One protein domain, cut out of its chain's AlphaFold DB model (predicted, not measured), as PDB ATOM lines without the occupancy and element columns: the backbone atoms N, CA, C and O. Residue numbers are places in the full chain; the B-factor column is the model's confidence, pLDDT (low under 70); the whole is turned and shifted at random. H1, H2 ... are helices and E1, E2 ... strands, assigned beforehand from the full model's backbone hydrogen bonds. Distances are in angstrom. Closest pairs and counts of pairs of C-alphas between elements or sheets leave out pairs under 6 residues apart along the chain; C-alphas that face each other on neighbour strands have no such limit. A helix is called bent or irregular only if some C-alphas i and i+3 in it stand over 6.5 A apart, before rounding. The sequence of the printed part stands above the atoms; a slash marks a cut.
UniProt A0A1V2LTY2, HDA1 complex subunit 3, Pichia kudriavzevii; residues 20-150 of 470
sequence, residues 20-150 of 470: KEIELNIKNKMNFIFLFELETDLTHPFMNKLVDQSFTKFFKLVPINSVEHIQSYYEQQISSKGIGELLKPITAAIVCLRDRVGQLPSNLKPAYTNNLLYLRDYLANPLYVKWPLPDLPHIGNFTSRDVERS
ATOM      1  N   LYS A  20     -39.933  25.062  -1.039       60.31
ATOM      2  CA  LYS A  20     -40.027  26.516  -0.822       60.31
ATOM      3  C   LYS A  20     -40.409  26.914   0.608       60.31
ATOM      4  O   LYS A  20     -39.948  27.948   1.084       60.31
ATOM      5  N   GLU A  21     -41.233  26.129   1.304       60.28
ATOM      6  CA  GLU A  21     -41.612  26.417   2.701       60.28
ATOM      7  C   GLU A  21     -40.492  26.068   3.685       60.28
ATOM      8  O   GLU A  21     -40.358  26.693   4.740       60.28
ATOM      9  N   ILE A  22     -39.653  25.095   3.326       62.97
ATOM     10  CA  ILE A  22     -38.539  24.660   4.161       62.97
ATOM     11  C   ILE A  22     -37.352  25.623   4.053       62.97
ATOM     12  O   ILE A  22     -36.783  25.984   5.083       62.97
ATOM     13  N   GLU A  23     -37.029  26.125   2.857       61.31
ATOM     14  CA  GLU A  23     -35.987  27.152   2.670       61.31
ATOM     15  C   GLU A  23     -36.302  28.470   3.408       61.31
ATOM     16  O   GLU A  23     -35.398  29.158   3.883       61.31
ATOM     17  N   LEU A  24     -37.586  28.814   3.563       55.31
ATOM     18  CA  LEU A  24     -38.034  29.997   4.311       55.31
ATOM     19  C   LEU A  24     -37.865  29.851   5.835       55.31
ATOM     20  O   LEU A  24     -37.580  30.841   6.518       55.31
ATOM     21  N   ASN A  25     -38.017  28.630   6.358       60.12
ATOM     22  CA  ASN A  25     -37.991  28.328   7.793       60.12
ATOM     23  C   ASN A  25     -36.623  27.841   8.304       60.12
ATOM     24  O   ASN A  25     -36.298  28.051   9.474       60.12
ATOM     25  N   ILE A  26     -35.801  27.228   7.449       66.06
ATOM     26  CA  ILE A  26     -34.471  26.707   7.788       66.06
ATOM     27  C   ILE A  26     -33.412  27.633   7.184       66.06
ATOM     28  O   ILE A  26     -32.880  27.399   6.105       66.06
ATOM     29  N   LYS A  27     -33.097  28.721   7.896       60.09
ATOM     30  CA  LYS A  27     -32.037  29.664   7.486       60.09
ATOM     31  C   LYS A  27     -30.619  29.180   7.810       60.09
ATOM     32  O   LYS A  27     -29.665  29.666   7.212       60.09
ATOM     33  N   ASN A  28     -30.484  28.240   8.747       66.06
ATOM     34  CA  ASN A  28     -29.205  27.716   9.226       66.06
ATOM     35  C   ASN A  28     -29.123  26.205   8.975       66.06
ATOM     36  O   ASN A  28     -30.124  25.504   9.112       66.06
ATOM     37  N   LYS A  29     -27.925  25.702   8.652       72.44
ATOM     38  CA  LYS A  29     -27.670  24.259   8.520       72.44
ATOM     39  C   LYS A  29     -27.878  23.539   9.857       72.44
ATOM     40  O   LYS A  29     -27.621  24.112  10.917       72.44
ATOM     41  N   MET A  30     -28.305  22.279   9.803       77.88
ATOM     42  CA  MET A  30     -28.603  21.497  11.006       77.88
ATOM     43  C   MET A  30     -27.327  21.026  11.704       77.88
ATOM     44  O   MET A  30     -26.440  20.444  11.079       77.88
ATOM     45  N   ASN A  31     -27.246  21.219  13.022       78.31
ATOM     46  CA  ASN A  31     -26.144  20.688  13.830       78.31
ATOM     47  C   ASN A  31     -26.301  19.181  14.103       78.31
ATOM     48  O   ASN A  31     -25.318  18.442  14.093       78.31
ATOM     49  N   PHE A  32     -27.538  18.723  14.309       85.00
ATOM     50  CA  PHE A  32     -27.857  17.342  14.664       85.00
ATOM     51  C   PHE A  32     -29.046  16.841  13.850       85.00
ATOM     52  O   PHE A  32     -30.024  17.568  13.678       85.00
ATOM     53  N   ILE A  33     -28.970  15.595  13.385       86.62
ATOM     54  CA  ILE A  33     -30.060  14.909  12.687       86.62
ATOM     55  C   ILE A  33     -30.346  13.602  13.419       86.62
ATOM     56  O   ILE A  33     -29.447  12.781  13.601       86.62
ATOM     57  N   PHE A  34     -31.600  13.415  13.827       87.56
ATOM     58  CA  PHE A  34     -32.074  12.197  14.476       87.56
ATOM     59  C   PHE A  34     -32.874  11.361  13.479       87.56
ATOM     60  O   PHE A  34     -33.840  11.844  12.893       87.56
ATOM     61  N   LEU A  35     -32.458  10.112  13.296       86.56
ATOM     62  CA  LEU A  35     -33.094   9.124  12.434       86.56
ATOM     63  C   LEU A  35     -33.928   8.196  13.318       86.56
ATOM     64  O   LEU A  35     -33.377   7.491  14.171       86.56
ATOM     65  N   PHE A  36     -35.245   8.234  13.127       80.75
ATOM     66  CA  PHE A  36     -36.204   7.418  13.875       80.75
ATOM     67  C   PHE A  36     -36.502   6.087  13.185       80.75
ATOM     68  O   PHE A  36     -36.713   5.091  13.868       80.75
ATOM     69  N   GLU A  37     -36.482   6.056  11.851       76.31
ATOM     70  CA  GLU A  37     -36.831   4.875  11.061       76.31
ATOM     71  C   GLU A  37     -35.651   4.363  10.238       76.31
ATOM     72  O   GLU A  37     -34.720   5.101   9.889       76.31
ATOM     73  N   LEU A  38     -35.699   3.070   9.914       69.69
ATOM     74  CA  LEU A  38     -34.637   2.407   9.168       69.69
ATOM     75  C   LEU A  38     -34.589   2.787   7.689       69.69
ATOM     76  O   LEU A  38     -33.518   2.747   7.094       69.69
ATOM     77  N   GLU A  39     -35.730   3.168   7.122       69.12
ATOM     78  CA  GLU A  39     -35.915   3.421   5.688       69.12
ATOM     79  C   GLU A  39     -35.397   4.797   5.244       69.12
ATOM     80  O   GLU A  39     -35.568   5.189   4.094       69.12
ATOM     81  N   THR A  40     -34.737   5.542   6.137       68.50
ATOM     82  CA  THR A  40     -34.278   6.896   5.816       68.50
ATOM     83  C   THR A  40     -33.121   6.853   4.816       68.50
ATOM     84  O   THR A  40     -31.996   6.480   5.164       68.50
ATOM     85  N   ASP A  41     -33.375   7.294   3.585       69.56
ATOM     86  CA  ASP A  41     -32.340   7.413   2.563       69.56
ATOM     87  C   ASP A  41     -31.468   8.654   2.805       69.56
ATOM     88  O   ASP A  41     -31.829   9.794   2.502       69.56
ATOM     89  N   LEU A  42     -30.271   8.423   3.345       71.56
ATOM     90  CA  LEU A  42     -29.263   9.462   3.563       71.56
ATOM     91  C   LEU A  42     -28.642   9.980   2.257       71.56
ATOM     92  O   LEU A  42     -27.956  11.002   2.282       71.56
ATOM     93  N   THR A  43     -28.856   9.295   1.130       71.75
ATOM     94  CA  THR A  43     -28.306   9.680  -0.177       71.75
ATOM     95  C   THR A  43     -29.217  10.622  -0.961       71.75
ATOM     96  O   THR A  43     -28.801  11.158  -1.993       71.75
ATOM     97  N   HIS A  44     -30.426  10.886  -0.455       76.31
ATOM     98  CA  HIS A  44     -31.386  11.741  -1.134       76.31
ATOM     99  C   HIS A  44     -30.831  13.174  -1.332       76.31
ATOM    100  O   HIS A  44     -30.307  13.770  -0.384       76.31
ATOM    101  N   PRO A  45     -30.969  13.793  -2.527       72.50
ATOM    102  CA  PRO A  45     -30.394  15.112  -2.832       72.50
ATOM    103  C   PRO A  45     -30.815  16.230  -1.870       72.50
ATOM    104  O   PRO A  45     -30.066  17.180  -1.646       72.50
ATOM    105  N   PHE A  46     -32.003  16.107  -1.279       73.44
ATOM    106  CA  PHE A  46     -32.524  17.050  -0.292       73.44
ATOM    107  C   PHE A  46     -31.711  17.064   1.014       73.44
ATOM    108  O   PHE A  46     -31.488  18.129   1.589       73.44
ATOM    109  N   MET A  47     -31.181  15.916   1.450       74.38
ATOM    110  CA  MET A  47     -30.356  15.832   2.663       74.38
ATOM    111  C   MET A  47     -29.052  16.619   2.514       74.38
ATOM    112  O   MET A  47     -28.627  17.289   3.453       74.38
ATOM    113  N   ASN A  48     -28.473  16.650   1.311       73.94
ATOM    114  CA  ASN A  48     -27.272  17.443   1.024       73.94
ATOM    115  C   ASN A  48     -27.496  18.958   1.178       73.94
ATOM    116  O   ASN A  48     -26.537  19.682   1.437       73.94
ATOM    117  N   LYS A  49     -28.738  19.450   1.045       74.12
ATOM    118  CA  LYS A  49     -29.075  20.866   1.281       74.12
ATOM    119  C   LYS A  49     -29.114  21.209   2.781       74.12
ATOM    120  O   LYS A  49     -28.806  22.336   3.158       74.12
ATOM    121  N   LEU A  50     -29.475  20.245   3.633       73.56
ATOM    122  CA  LEU A  50     -29.635  20.415   5.087       73.56
ATOM    123  C   LEU A  50     -28.354  20.136   5.888       73.56
ATOM    124  O   LEU A  50     -28.184  20.657   6.996       73.56
ATOM    125  N   VAL A  51     -27.478  19.297   5.337       76.44
ATOM    126  CA  VAL A  51     -26.282  18.763   5.993       76.44
ATOM    127  C   VAL A  51     -25.056  19.612   5.663       76.44
ATOM    128  O   VAL A  51     -24.767  19.914   4.507       76.44
ATOM    129  N   ASP A  52     -24.273  19.945   6.684       76.19
ATOM    130  CA  ASP A  52     -22.871  20.302   6.506       76.19
ATOM    131  C   ASP A  52     -22.010  19.071   6.796       76.19
ATOM    132  O   ASP A  52     -21.962  18.608   7.936       76.19
ATOM    133  N   GLN A  53     -21.313  18.545   5.786       68.12
ATOM    134  CA  GLN A  53     -20.516  17.316   5.915       68.12
ATOM    135  C   GLN A  53     -19.468  17.390   7.038       68.12
ATOM    136  O   GLN A  53     -19.067  16.360   7.574       68.12
ATOM    137  N   SER A  54     -19.031  18.599   7.409       69.44
ATOM    138  CA  SER A  54     -18.008  18.796   8.441       69.44
ATOM    139  C   SER A  54     -18.585  18.970   9.852       69.44
ATOM    140  O   SER A  54     -17.895  18.683  10.829       69.44
ATOM    141  N   PHE A  55     -19.841  19.414   9.983       72.19
ATOM    142  CA  PHE A  55     -20.414  19.841  11.268       72.19
ATOM    143  C   PHE A  55     -21.643  19.044  11.709       72.19
ATOM    144  O   PHE A  55     -21.857  18.897  12.912       72.19
ATOM    145  N   THR A  56     -22.437  18.514  10.781       81.56
ATOM    146  CA  THR A  56     -23.674  17.801  11.112       81.56
ATOM    147  C   THR A  56     -23.372  16.385  11.606       81.56
ATOM    148  O   THR A  56     -22.654  15.627  10.952       81.56
ATOM    149  N   LYS A  57     -23.929  16.006  12.763       84.88
ATOM    150  CA  LYS A  57     -23.848  14.635  13.298       84.88
ATOM    151  C   LYS A  57     -25.186  13.909  13.164       84.88
ATOM    152  O   LYS A  57     -26.240  14.496  13.406       84.88
ATOM    153  N   PHE A  58     -25.118  12.626  12.813       85.81
ATOM    154  CA  PHE A  58     -26.275  11.746  12.678       85.81
ATOM    155  C   PHE A  58     -26.413  10.854  13.909       85.81
ATOM    156  O   PHE A  58     -25.458  10.192  14.310       85.81
ATOM    157  N   PHE A  59     -27.616  10.805  14.469       87.75
ATOM    158  CA  PHE A  59     -27.981   9.884  15.536       87.75
ATOM    159  C   PHE A  59     -29.073   8.955  15.038       87.75
ATOM    160  O   PHE A  59     -30.164   9.405  14.702       87.75
ATOM    161  N   LYS A  60     -28.792   7.655  15.014       86.50
ATOM    162  CA  LYS A  60     -29.798   6.634  14.730       86.50
ATOM    163  C   LYS A  60     -30.328   6.097  16.050       86.50
ATOM    164  O   LYS A  60     -29.553   5.587  16.860       86.50
ATOM    165  N   LEU A  61     -31.629   6.235  16.282       87.94
ATOM    166  CA  LEU A  61     -32.270   5.675  17.465       87.94
ATOM    167  C   LEU A  61     -32.572   4.204  17.189       87.94
ATOM    168  O   LEU A  61     -33.412   3.878  16.361       87.94
ATOM    169  N   VAL A  62     -31.835   3.317  17.856       88.62
ATOM    170  CA  VAL A  62     -31.910   1.874  17.619       88.62
ATOM    171  C   VAL A  62     -32.232   1.170  18.935       88.62
ATOM    172  O   VAL A  62     -31.397   1.179  19.847       88.62
ATOM    173  N   PRO A  63     -33.413   0.547  19.069       89.81
ATOM    174  CA  PRO A  63     -33.686  -0.327  20.198       89.81
ATOM    175  C   PRO A  63     -32.758  -1.550  20.147       89.81
ATOM    176  O   PRO A  63     -32.552  -2.167  19.106       89.81
ATOM    177  N   ILE A  64     -32.158  -1.919  21.278       89.81
ATOM    178  CA  ILE A  64     -31.206  -3.039  21.300       89.81
ATOM    179  C   ILE A  64     -31.950  -4.355  21.053       89.81
ATOM    180  O   ILE A  64     -33.010  -4.594  21.627       89.81
ATOM    181  N   ASN A  65     -31.365  -5.217  20.217       89.62
ATOM    182  CA  ASN A  65     -31.901  -6.528  19.818       89.62
ATOM    183  C   ASN A  65     -33.238  -6.495  19.058       89.62
ATOM    184  O   ASN A  65     -33.821  -7.554  18.836       89.62
ATOM    185  N   SER A  66     -33.732  -5.323  18.659       91.44
ATOM    186  CA  SER A  66     -34.904  -5.222  17.792       91.44
ATOM    187  C   SER A  66     -34.536  -5.433  16.321       91.44
ATOM    188  O   SER A  66     -33.364  -5.600  15.967       91.44
ATOM    189  N   VAL A  67     -35.549  -5.413  15.452       90.88
ATOM    190  CA  VAL A  67     -35.386  -5.551  13.998       90.88
ATOM    191  C   VAL A  67     -34.424  -4.494  13.453       90.88
ATOM    192  O   VAL A  67     -33.566  -4.810  12.637       90.88
ATOM    193  N   GLU A  68     -34.499  -3.270  13.970       88.62
ATOM    194  CA  GLU A  68     -33.667  -2.144  13.564       88.62
ATOM    195  C   GLU A  68     -32.184  -2.390  13.852       88.62
ATOM    196  O   GLU A  68     -31.323  -2.100  13.017       88.62
ATOM    197  N   HIS A  69     -31.879  -2.960  15.020       90.00
ATOM    198  CA  HIS A  69     -30.518  -3.335  15.388       90.00
ATOM    199  C   HIS A  69     -30.000  -4.462  14.498       90.00
ATOM    200  O   HIS A  69     -28.900  -4.373  13.955       90.00
ATOM    201  N   ILE A  70     -30.825  -5.496  14.326       90.56
ATOM    202  CA  ILE A  70     -30.505  -6.690  13.548       90.56
ATOM    203  C   ILE A  70     -30.218  -6.332  12.095       90.56
ATOM    204  O   ILE A  70     -29.172  -6.699  11.560       90.56
ATOM    205  N   GLN A  71     -31.113  -5.581  11.467       88.00
ATOM    206  CA  GLN A  71     -30.961  -5.178  10.081       88.00
ATOM    207  C   GLN A  71     -29.756  -4.249   9.905       88.00
ATOM    208  O   GLN A  71     -28.914  -4.523   9.056       88.00
ATOM    209  N   SER A  72     -29.600  -3.230  10.760       86.56
ATOM    210  CA  SER A  72     -28.457  -2.310  10.670       86.56
ATOM    211  C   SER A  72     -27.109  -3.016  10.841       86.56
ATOM    212  O   SER A  72     -26.117  -2.571  10.271       86.56
ATOM    213  N   TYR A  73     -27.061  -4.086  11.635       89.75
ATOM    214  CA  TYR A  73     -25.860  -4.884  11.849       89.75
ATOM    215  C   TYR A  73     -25.543  -5.782  10.642       89.75
ATOM    216  O   TYR A  73     -24.418  -5.780  10.144       89.75
ATOM    217  N   TYR A  74     -26.532  -6.520  10.125       85.69
ATOM    218  CA  TYR A  74     -26.315  -7.425   8.991       85.69
ATOM    219  C   TYR A  74     -26.111  -6.691   7.659       85.69
ATOM    220  O   TYR A  74     -25.327  -7.156   6.834       85.69
ATOM    221  N   GLU A  75     -26.728  -5.522   7.464       83.44
ATOM    222  CA  GLU A  75     -26.483  -4.661   6.297       83.44
ATOM    223  C   GLU A  75     -25.035  -4.154   6.227       83.44
ATOM    224  O   GLU A  75     -24.499  -3.983   5.136       83.44
ATOM    225  N   GLN A  76     -24.377  -3.943   7.373       82.12
ATOM    226  CA  GLN A  76     -22.962  -3.555   7.406       82.12
ATOM    227  C   GLN A  76     -22.022  -4.712   7.047       82.12
ATOM    228  O   GLN A  76     -20.914  -4.472   6.571       82.12
ATOM    229  N   GLN A  77     -22.437  -5.959   7.289       78.25
ATOM    230  CA  GLN A  77     -21.601  -7.141   7.062       78.25
ATOM    231  C   GLN A  77     -21.797  -7.781   5.685       78.25
ATOM    232  O   GLN A  77     -20.868  -8.407   5.173       78.25
ATOM    233  N   ILE A  78     -22.984  -7.651   5.088       76.00
ATOM    234  CA  ILE A  78     -23.365  -8.363   3.865       76.00
ATOM    235  C   ILE A  78     -23.588  -7.351   2.736       76.00
ATOM    236  O   ILE A  78     -24.593  -6.648   2.699       76.00
ATOM    237  N   SER A  79     -22.662  -7.304   1.773       63.56
ATOM    238  CA  SER A  79     -22.739  -6.390   0.620       63.56
ATOM    239  C   SER A  79     -23.828  -6.763  -0.399       63.56
ATOM    240  O   SER A  79     -24.228  -5.935  -1.219       63.56
ATOM    241  N   SER A  80     -24.302  -8.011  -0.393       64.00
ATOM    242  CA  SER A  80     -25.299  -8.553  -1.321       64.00
ATOM    243  C   SER A  80     -26.711  -8.492  -0.725       64.00
ATOM    244  O   SER A  80     -27.046  -9.185   0.230       64.00
ATOM    245  N   LYS A  81     -27.609  -7.729  -1.362       66.56
ATOM    246  CA  LYS A  81     -29.045  -7.647  -1.005       66.56
ATOM    247  C   LYS A  81     -29.852  -8.895  -1.417       66.56
ATOM    248  O   LYS A  81     -31.032  -8.805  -1.747       66.56
ATOM    249  N   GLY A  82     -29.214 -10.062  -1.483       68.06
ATOM    250  CA  GLY A  82     -29.869 -11.310  -1.861       68.06
ATOM    251  C   GLY A  82     -30.795 -11.808  -0.750       68.06
ATOM    252  O   GLY A  82     -30.406 -11.842   0.415       68.06
ATOM    253  N   ILE A  83     -32.000 -12.263  -1.117       61.38
ATOM    254  CA  ILE A  83     -33.006 -12.794  -0.175       61.38
ATOM    255  C   ILE A  83     -32.414 -13.914   0.698       61.38
ATOM    256  O   ILE A  83     -32.649 -13.951   1.899       61.38
ATOM    257  N   GLY A  84     -31.611 -14.816   0.128       65.38
ATOM    258  CA  GLY A  84     -31.046 -15.944   0.879       65.38
ATOM    259  C   GLY A  84     -29.956 -15.562   1.884       65.38
ATOM    260  O   GLY A  84     -29.819 -16.231   2.905       65.38
ATOM    261  N   GLU A  85     -29.201 -14.499   1.608       72.56
ATOM    262  CA  GLU A  85     -28.017 -14.119   2.388       72.56
ATOM    263  C   GLU A  85     -28.344 -13.080   3.456       72.56
ATOM    264  O   GLU A  85     -27.831 -13.189   4.561       72.56
ATOM    265  N   LEU A  86     -29.240 -12.130   3.170       81.12
ATOM    266  CA  LEU A  86     -29.610 -11.069   4.108       81.12
ATOM    267  C   LEU A  86     -30.842 -11.439   4.950       81.12
ATOM    268  O   LEU A  86     -30.828 -11.305   6.172       81.12
ATOM    269  N   LEU A  87     -31.908 -11.959   4.330       86.31
ATOM    270  CA  LEU A  87     -33.171 -12.193   5.041       86.31
ATOM    271  C   LEU A  87     -33.074 -13.368   6.018       86.31
ATOM    272  O   LEU A  87     -33.661 -13.322   7.098       86.31
ATOM    273  N   LYS A  88     -32.331 -14.423   5.667       85.19
ATOM    274  CA  LYS A  88     -32.182 -15.613   6.519       85.19
ATOM    275  C   LYS A  88     -31.540 -15.287   7.879       85.19
ATOM    276  O   LYS A  88     -32.162 -15.618   8.888       85.19
ATOM    277  N   PRO A  89     -30.359 -14.644   7.965       87.38
ATOM    278  CA  PRO A  89     -29.775 -14.295   9.259       87.38
ATOM    279  C   PRO A  89     -30.603 -13.249  10.010       87.38
ATOM    280  O   PRO A  89     -30.760 -13.384  11.221       87.38
ATOM    281  N   ILE A  90     -31.203 -12.274   9.313       90.31
ATOM    282  CA  ILE A  90     -32.082 -11.278   9.946       90.31
ATOM    283  C   ILE A  90     -33.282 -11.963  10.607       90.31
ATOM    284  O   ILE A  90     -33.512 -11.788  11.800       90.31
ATOM    285  N   THR A  91     -34.028 -12.787   9.870       90.50
ATOM    286  CA  THR A  91     -35.211 -13.481  10.407       90.50
ATOM    287  C   THR A  91     -34.847 -14.453  11.525       90.50
ATOM    288  O   THR A  91     -35.534 -14.491  12.545       90.50
ATOM    289  N   ALA A  92     -33.734 -15.181  11.392       90.38
ATOM    290  CA  ALA A  92     -33.243 -16.063  12.444       90.38
ATOM    291  C   ALA A  92     -32.894 -15.286  13.725       90.38
ATOM    292  O   ALA A  92     -33.300 -15.683  14.816       90.38
ATOM    293  N   ALA A  93     -32.204 -14.149  13.601       91.88
ATOM    294  CA  ALA A  93     -31.884 -13.291  14.735       91.88
ATOM    295  C   ALA A  93     -33.130 -12.682  15.382       91.88
ATOM    296  O   ALA A  93     -33.205 -12.658  16.607       91.88
ATOM    297  N   ILE A  94     -34.129 -12.263  14.596       92.38
ATOM    298  CA  ILE A  94     -35.392 -11.722  15.122       92.38
ATOM    299  C   ILE A  94     -36.084 -12.761  16.011       92.38
ATOM    300  O   ILE A  94     -36.476 -12.455  17.135       92.38
ATOM    301  N   VAL A  95     -36.188 -14.006  15.538       91.75
ATOM    302  CA  VAL A  95     -36.847 -15.085  16.286       91.75
ATOM    303  C   VAL A  95     -36.057 -15.479  17.537       91.75
ATOM    304  O   VAL A  95     -36.644 -15.736  18.586       91.75
ATOM    305  N   CYS A  96     -34.727 -15.524  17.458       89.69
ATOM    306  CA  CYS A  96     -33.880 -15.920  18.585       89.69
ATOM    307  C   CYS A  96     -33.709 -14.821  19.646       89.69
ATOM    308  O   CYS A  96     -33.480 -15.129  20.816       89.69
ATOM    309  N   LEU A  97     -33.791 -13.544  19.259       90.06
ATOM    310  CA  LEU A  97     -33.576 -12.406  20.156       90.06
ATOM    311  C   LEU A  97     -34.863 -11.774  20.692       90.06
ATOM    312  O   LEU A  97     -34.757 -10.891  21.545       90.06
ATOM    313  N   ARG A  98     -36.055 -12.226  20.269       87.81
ATOM    314  CA  ARG A  98     -37.336 -11.597  20.653       87.81
ATOM    315  C   ARG A  98     -37.502 -11.423  22.170       87.81
ATOM    316  O   ARG A  98     -38.000 -10.397  22.619       87.81
ATOM    317  N   ASP A  99     -37.029 -12.386  22.964       85.50
ATOM    318  CA  ASP A  99     -37.193 -12.379  24.424       85.50
ATOM    319  C   ASP A  99     -36.275 -11.349  25.114       85.50
ATOM    320  O   ASP A  99     -36.421 -11.059  26.302       85.50
ATOM    321  N   ARG A 100     -35.299 -10.799  24.378       86.56
ATOM    322  CA  ARG A 100     -34.294  -9.840  24.864       86.56
ATOM    323  C   ARG A 100     -34.370  -8.490  24.150       86.56
ATOM    324  O   ARG A 100     -33.415  -7.709  24.227       86.56
ATOM    325  N   VAL A 101     -35.474  -8.206  23.460       90.69
ATOM    326  CA  VAL A 101     -35.701  -6.923  22.779       90.69
ATOM    327  C   VAL A 101     -35.761  -5.792  23.807       90.69
ATOM    328  O   VAL A 101     -36.409  -5.904  24.845       90.69
ATOM    329  N   GLY A 102     -35.042  -4.702  23.539       85.69
ATOM    330  CA  GLY A 102     -34.995  -3.506  24.383       85.69
ATOM    331  C   GLY A 102     -34.188  -3.655  25.678       85.69
ATOM    332  O   GLY A 102     -34.101  -2.705  26.456       85.69
ATOM    333  N   GLN A 103     -33.571  -4.814  25.934       86.88
ATOM    334  CA  GLN A 103     -32.762  -5.013  27.135       86.88
ATOM    335  C   GLN A 103     -31.390  -4.352  26.979       86.88
ATOM    336  O   GLN A 103     -30.512  -4.847  26.272       86.88
ATOM    337  N   LEU A 104     -31.201  -3.230  27.679       87.00
ATOM    338  CA  LEU A 104     -29.929  -2.515  27.701       87.00
ATOM    339  C   LEU A 104     -28.826  -3.357  28.376       87.00
ATOM    340  O   LEU A 104     -29.035  -3.865  29.487       87.00
ATOM    341  N   PRO A 105     -27.630  -3.447  27.766       87.00
ATOM    342  CA  PRO A 105     -26.421  -3.946  28.404       87.00
ATOM    343  C   PRO A 105     -26.142  -3.256  29.747       87.00
ATOM    344  O   PRO A 105     -26.393  -2.059  29.913       87.00
ATOM    345  N   SER A 106     -25.603  -3.997  30.719       86.88
ATOM    346  CA  SER A 106     -25.387  -3.495  32.086       86.88
ATOM    347  C   SER A 106     -24.486  -2.258  32.158       86.88
ATOM    348  O   SER A 106     -24.685  -1.420  33.028       86.88
ATOM    349  N   ASN A 107     -23.544  -2.111  31.223       86.38
ATOM    350  CA  ASN A 107     -22.686  -0.930  31.087       86.38
ATOM    351  C   ASN A 107     -23.444   0.320  30.603       86.38
ATOM    352  O   ASN A 107     -23.062   1.431  30.951       86.38
ATOM    353  N   LEU A 108     -24.519   0.156  29.825       86.88
ATOM    354  CA  LEU A 108     -25.327   1.262  29.307       86.88
ATOM    355  C   LEU A 108     -26.439   1.689  30.270       86.88
ATOM    356  O   LEU A 108     -26.833   2.854  30.251       86.88
ATOM    357  N   LYS A 109     -26.927   0.796  31.143       87.75
ATOM    358  CA  LYS A 109     -28.023   1.108  32.082       87.75
ATOM    359  C   LYS A 109     -27.799   2.405  32.881       87.75
ATOM    360  O   LYS A 109     -28.702   3.237  32.855       87.75
ATOM    361  N   PRO A 110     -26.634   2.654  33.518       88.50
ATOM    362  CA  PRO A 110     -26.420   3.883  34.284       88.50
ATOM    363  C   PRO A 110     -26.514   5.157  33.433       88.50
ATOM    364  O   PRO A 110     -27.021   6.173  33.905       88.50
ATOM    365  N   ALA A 111     -26.075   5.110  32.170       87.00
ATOM    366  CA  ALA A 111     -26.142   6.258  31.265       87.00
ATOM    367  C   ALA A 111     -27.595   6.654  30.956       87.00
ATOM    368  O   ALA A 111     -27.925   7.840  30.960       87.00
ATOM    369  N   TYR A 112     -28.473   5.667  30.749       89.00
ATOM    370  CA  TYR A 112     -29.901   5.898  30.518       89.00
ATOM    371  C   TYR A 112     -30.655   6.262  31.807       89.00
ATOM    372  O   TYR A 112     -31.489   7.161  31.772       89.00
ATOM    373  N   THR A 113     -30.329   5.647  32.953       90.38
ATOM    374  CA  THR A 113     -30.918   6.002  34.263       90.38
ATOM    375  C   THR A 113     -30.633   7.456  34.643       90.38
ATOM    376  O   THR A 113     -31.491   8.131  35.206       90.38
ATOM    377  N   ASN A 114     -29.458   7.967  34.269       89.56
ATOM    378  CA  ASN A 114     -29.068   9.363  34.456       89.56
ATOM    379  C   ASN A 114     -29.564  10.291  33.327       89.56
ATOM    380  O   ASN A 114     -28.951  11.327  33.077       89.56
ATOM    381  N   ASN A 115     -30.645   9.931  32.620       88.94
ATOM    382  CA  ASN A 115     -31.260  10.724  31.547       88.94
ATOM    383  C   ASN A 115     -30.271  11.194  30.466       88.94
ATOM    384  O   ASN A 115     -30.393  12.304  29.948       88.94
ATOM    385  N   LEU A 116     -29.265  10.372  30.146       89.00
ATOM    386  CA  LEU A 116     -28.237  10.675  29.147       89.00
ATOM    387  C   LEU A 116     -27.454  11.974  29.420       89.00
ATOM    388  O   LEU A 116     -26.872  12.544  28.499       89.00
ATOM    389  N   LEU A 117     -27.358  12.417  30.683       88.25
ATOM    390  CA  LEU A 117     -26.548  13.584  31.076       88.25
ATOM    391  C   LEU A 117     -25.086  13.474  30.618       88.25
ATOM    392  O   LEU A 117     -24.443  14.480  30.334       88.25
ATOM    393  N   TYR A 118     -24.594  12.245  30.480       85.81
ATOM    394  CA  TYR A 118     -23.271  11.920  29.955       85.81
ATOM    395  C   TYR A 118     -23.030  12.409  28.511       85.81
ATOM    396  O   TYR A 118     -21.893  12.634  28.115       85.81
ATOM    397  N   LEU A 119     -24.089  12.632  27.722       88.06
ATOM    398  CA  LEU A 119     -23.983  13.173  26.361       88.06
ATOM    399  C   LEU A 119     -23.827  14.698  26.324       88.06
ATOM    400  O   LEU A 119     -23.580  15.249  25.253       88.06
ATOM    401  N   ARG A 120     -23.958  15.398  27.457       88.19
ATOM    402  CA  ARG A 120     -23.931  16.868  27.506       88.19
ATOM    403  C   ARG A 120     -22.642  17.448  26.922       88.19
ATOM    404  O   ARG A 120     -22.714  18.391  26.138       88.19
ATOM    405  N   ASP A 121     -21.496  16.873  27.269       86.31
ATOM    406  CA  ASP A 121     -20.191  17.366  26.812       86.31
ATOM    407  C   ASP A 121     -19.998  17.132  25.309       86.31
ATOM    408  O   ASP A 121     -19.482  17.997  24.598       86.31
ATOM    409  N   TYR A 122     -20.501  15.999  24.806       88.06
ATOM    410  CA  TYR A 122     -20.509  15.692  23.377       88.06
ATOM    411  C   TYR A 122     -21.430  16.635  22.594       88.06
ATOM    412  O   TYR A 122     -21.034  17.165  21.560       88.06
ATOM    413  N   LEU A 123     -22.640  16.894  23.097       85.44
ATOM    414  CA  LEU A 123     -23.601  17.806  22.467       85.44
ATOM    415  C   LEU A 123     -23.130  19.267  22.500       85.44
ATOM    416  O   LEU A 123     -23.478  20.034  21.605       85.44
ATOM    417  N   ALA A 124     -22.331  19.654  23.497       85.19
ATOM    418  CA  ALA A 124     -21.733  20.984  23.566       85.19
ATOM    419  C   ALA A 124     -20.608  21.173  22.536       85.19
ATOM    420  O   ALA A 124     -20.525  22.234  21.924       85.19
ATOM    421  N   ASN A 125     -19.755  20.158  22.330       83.62
ATOM    422  CA  ASN A 125     -18.581  20.238  21.452       83.62
ATOM    423  C   ASN A 125     -18.393  18.970  20.584       83.62
ATOM    424  O   ASN A 125     -17.408  18.242  20.754       83.62
ATOM    425  N   PRO A 126     -19.271  18.721  19.592       78.69
ATOM    426  CA  PRO A 126     -19.300  17.463  18.828       78.69
ATOM    427  C   PRO A 126     -18.109  17.250  17.875       78.69
ATOM    428  O   PRO A 126     -17.962  16.173  17.296       78.69
ATOM    429  N   LEU A 127     -17.276  18.274  17.661       79.12
ATOM    430  CA  LEU A 127     -16.072  18.194  16.823       79.12
ATOM    431  C   LEU A 127     -14.843  17.696  17.586       79.12
ATOM    432  O   LEU A 127     -13.981  17.051  16.997       79.12
ATOM    433  N   TYR A 128     -14.756  18.018  18.877       82.00
ATOM    434  CA  TYR A 128     -13.567  17.767  19.694       82.00
ATOM    435  C   TYR A 128     -13.746  16.569  20.625       82.00
ATOM    436  O   TYR A 128     -12.775  15.890  20.955       82.00
ATOM    437  N   VAL A 129     -14.984  16.293  21.035       84.50
ATOM    438  CA  VAL A 129     -15.314  15.188  21.933       84.50
ATOM    439  C   VAL A 129     -15.690  13.965  21.099       84.50
ATOM    440  O   VAL A 129     -16.506  14.052  20.184       84.50
ATOM    441  N   LYS A 130     -15.087  12.810  21.397       86.44
ATOM    442  CA  LYS A 130     -15.447  11.537  20.754       86.44
ATOM    443  C   LYS A 130     -16.801  11.044  21.258       86.44
ATOM    444  O   LYS A 130     -17.205  11.374  22.370       86.44
ATOM    445  N   TRP A 131     -17.484  10.240  20.442       87.88
ATOM    446  CA  TRP A 131     -18.742   9.617  20.843       87.88
ATOM    447  C   TRP A 131     -18.532   8.814  22.136       87.88
ATOM    448  O   TRP A 131     -17.634   7.970  22.175       87.88
ATOM    449  N   PRO A 132     -19.283   9.111  23.209       86.69
ATOM    450  CA  PRO A 132     -18.926   8.618  24.530       86.69
ATOM    451  C   PRO A 132     -19.620   7.286  24.865       86.69
ATOM    452  O   PRO A 132     -19.224   6.616  25.819       86.69
ATOM    453  N   LEU A 133     -20.642   6.887  24.096       88.62
ATOM    454  CA  LEU A 133     -21.297   5.588  24.243       88.62
ATOM    455  C   LEU A 133     -20.562   4.516  23.418       88.62
ATOM    456  O   LEU A 133     -20.014   4.834  22.364       88.62
ATOM    457  N   PRO A 134     -20.567   3.247  23.864       87.81
ATOM    458  CA  PRO A 134     -20.106   2.125  23.057       87.81
ATOM    459  C   PRO A 134     -20.843   2.023  21.720       87.81
ATOM    460  O   PRO A 134     -22.005   2.426  21.605       87.81
ATOM    461  N   ASP A 135     -20.179   1.409  20.745       85.88
ATOM    462  CA  ASP A 135     -20.808   1.006  19.491       85.88
ATOM    463  C   ASP A 135     -21.897  -0.056  19.722       85.88
ATOM    464  O   ASP A 135     -21.996  -0.674  20.791       85.88
ATOM    465  N   LEU A 136     -22.734  -0.263  18.703       84.62
ATOM    466  CA  LEU A 136     -23.813  -1.249  18.744       84.62
ATOM    467  C   LEU A 136     -23.262  -2.662  19.026       84.62
ATOM    468  O   LEU A 136     -22.253  -3.061  18.437       84.62
ATOM    469  N   PRO A 137     -23.898  -3.431  19.930       86.12
ATOM    470  CA  PRO A 137     -23.397  -4.743  20.313       86.12
ATOM    471  C   PRO A 137     -23.491  -5.745  19.158       86.12
ATOM    472  O   PRO A 137     -24.467  -5.783  18.417       86.12
ATOM    473  N   HIS A 138     -22.491  -6.615  19.043       88.62
ATOM    474  CA  HIS A 138     -22.452  -7.640  18.001       88.62
ATOM    475  C   HIS A 138     -23.609  -8.643  18.141       88.62
ATOM    476  O   HIS A 138     -23.888  -9.146  19.234       88.62
ATOM    477  N   ILE A 139     -24.225  -9.009  17.015       88.25
ATOM    478  CA  ILE A 139     -25.296 -10.011  16.945       88.25
ATOM    479  C   ILE A 139     -24.719 -11.340  16.461       88.25
ATOM    480  O   ILE A 139     -24.019 -11.400  15.453       88.25
ATOM    481  N   GLY A 140     -24.947 -12.410  17.225       83.62
ATOM    482  CA  GLY A 140     -24.473 -13.748  16.866       83.62
ATOM    483  C   GLY A 140     -25.183 -14.298  15.627       83.62
ATOM    484  O   GLY A 140     -26.337 -13.973  15.376       83.62
ATOM    485  N   ASN A 141     -24.509 -15.168  14.873       85.25
ATOM    486  CA  ASN A 141     -25.138 -15.882  13.763       85.25
ATOM    487  C   ASN A 141     -25.967 -17.049  14.298       85.25
ATOM    488  O   ASN A 141     -25.438 -17.920  14.988       85.25
ATOM    489  N   PHE A 142     -27.255 -17.066  13.962       87.00
ATOM    490  CA  PHE A 142     -28.186 -18.101  14.401       87.00
ATOM    491  C   PHE A 142     -28.380 -19.160  13.320       87.00
ATOM    492  O   PHE A 142     -28.583 -18.850  12.144       87.00
ATOM    493  N   THR A 143     -28.335 -20.424  13.730       85.31
ATOM    494  CA  THR A 143     -28.591 -21.570  12.854       85.31
ATOM    495  C   THR A 143     -30.075 -21.923  12.828       85.31
ATOM    496  O   THR A 143     -30.851 -21.520  13.698       85.31
ATOM    497  N   SER A 144     -30.481 -22.750  11.862       84.00
ATOM    498  CA  SER A 144     -31.852 -23.273  11.776       84.00
ATOM    499  C   SER A 144     -32.280 -23.979  13.074       84.00
ATOM    500  O   SER A 144     -33.439 -23.910  13.476       84.00
ATOM    501  N   ARG A 145     -31.323 -24.616  13.766       82.06
ATOM    502  CA  ARG A 145     -31.529 -25.301  15.048       82.06
ATOM    503  C   ARG A 145     -31.809 -24.336  16.197       82.06
ATOM    504  O   ARG A 145     -32.598 -24.661  17.080       82.06
ATOM    505  N   ASP A 146     -31.172 -23.169  16.197       85.19
ATOM    506  CA  ASP A 146     -31.399 -22.147  17.223       85.19
ATOM    507  C   ASP A 146     -32.797 -21.545  17.082       85.19
ATOM    508  O   ASP A 146     -33.493 -21.370  18.080       85.19
ATOM    509  N   VAL A 147     -33.237 -21.328  15.839       88.62
ATOM    510  CA  VAL A 147     -34.601 -20.884  15.521       88.62
ATOM    511  C   VAL A 147     -35.622 -21.931  15.955       88.62
ATOM    512  O   VAL A 147     -36.569 -21.596  16.662       88.62
ATOM    513  N   GLU A 148     -35.411 -23.204  15.600       85.06
ATOM    514  CA  GLU A 148     -36.268 -24.317  16.032       85.06
ATOM    515  C   GLU A 148     -36.358 -24.368  17.561       85.06
ATOM    516  O   GLU A 148     -37.450 -24.389  18.121       85.06
ATOM    517  N   ARG A 149     -35.218 -24.295  18.258       84.12
ATOM    518  CA  ARG A 149     -35.180 -24.268  19.723       84.12
ATOM    519  C   ARG A 149     -35.936 -23.070  20.299       84.12
ATOM    520  O   ARG A 149     -36.668 -23.259  21.263       84.12
ATOM    521  N   SER A 150     -35.763 -21.873  19.734       85.44
ATOM    522  CA  SER A 150     -36.464 -20.658  20.173       85.44
ATOM    523  C   SER A 150     -37.980 -20.802  20.008       85.44
ATOM    524  O   SER A 150     -38.739 -20.557  20.944       85.44
TER     525      SER A 150
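AT A GLANCE: This is residues 20 to 150 of the 470 residues of the protein "HDA1 complex subunit 3" of Pichia kudriavzevii (UniProt A0A1V2LTY2). A short parallel ribbon of two strands, E1 and E2, with H1 and H2 toward one end of a loose body, leads to a row of three helices, H3, H4 and H7, at the other end. H5 and H6 lie along one side, and residues 125 to 143 run back to H7. The printed part has 131 residues with seven named helices and two named strands, in the order H1 E1 H2 E2 H3 H4 H5 H6 H7; the class is mostly helix, with helices holding 61 and strands 8 of the 69 residues in named elements, and the whole is loose, with a radius of gyration of the C-alphas of 18.1 A and spans of 55 by 37 by 24 A.

IN THESE COORDINATES: E1 is residues 32 to 35, 10.0 A, from C-alpha 32 at (-27.857, 17.342, 14.664), and E2 is 57 to 60, 10.1 A. H1 is 20 to 25, H2 45 to 50, H3 67 to 77, 15.5 A, and H4 83 to 100, 25.2 A. H5 is 109 to 113, H6 117 to 124, and H7 144 to 150, ending at (-36.464, -20.658, 20.173). H4 and H6 are irregular: C-alphas 96 and 99 are 7.6 A apart, 118 and 121 7.0 A.

HOW THE PARTS SIT: E1 and E2 are parallel at 21 degrees, with N 33 and O 57 2.9 A apart, within hydrogen-bond range. E1, H2 and E2 form a strand-helix-strand unit, two parallel strands with a helix between, its crossover right-handed. H1 is apart from H2. H3 and H4, a helical hairpin, touch, closest at C-alphas 70 and 90, 6.0 A, at a steep tilt of 42 degrees, opposite ways; H4 does so with residues 86 to 94 alone. H4, with residues 92 to 96 alone, touches H7, closest at C-alphas 96 and 150, 5.6 A, at a shallow tilt of 21 degrees, the same way. H5 and H6 are close but not clearly touching, closest at C-alphas 111 and 118, 6.5 A. Every O i to N i+4 pair is within hydrogen-bond range in H5 and H7, but 1 of 2 in H1, 0 of 2 in H2, with 3 of 3 O i to N i+3 pairs, 6 of 7 in H3, 10 of 14 in H4 and 2 of 4 in H6.

THE WHOLE: The farthest C-alphas, of Leu 24 and Arg 145, are 56.7 A apart. The printed part has no cut, and H6 to H7 is a long link. pLDDT is under 70 at residues 20 to 28, 38 to 41, 53 to 54 and 79 to 84.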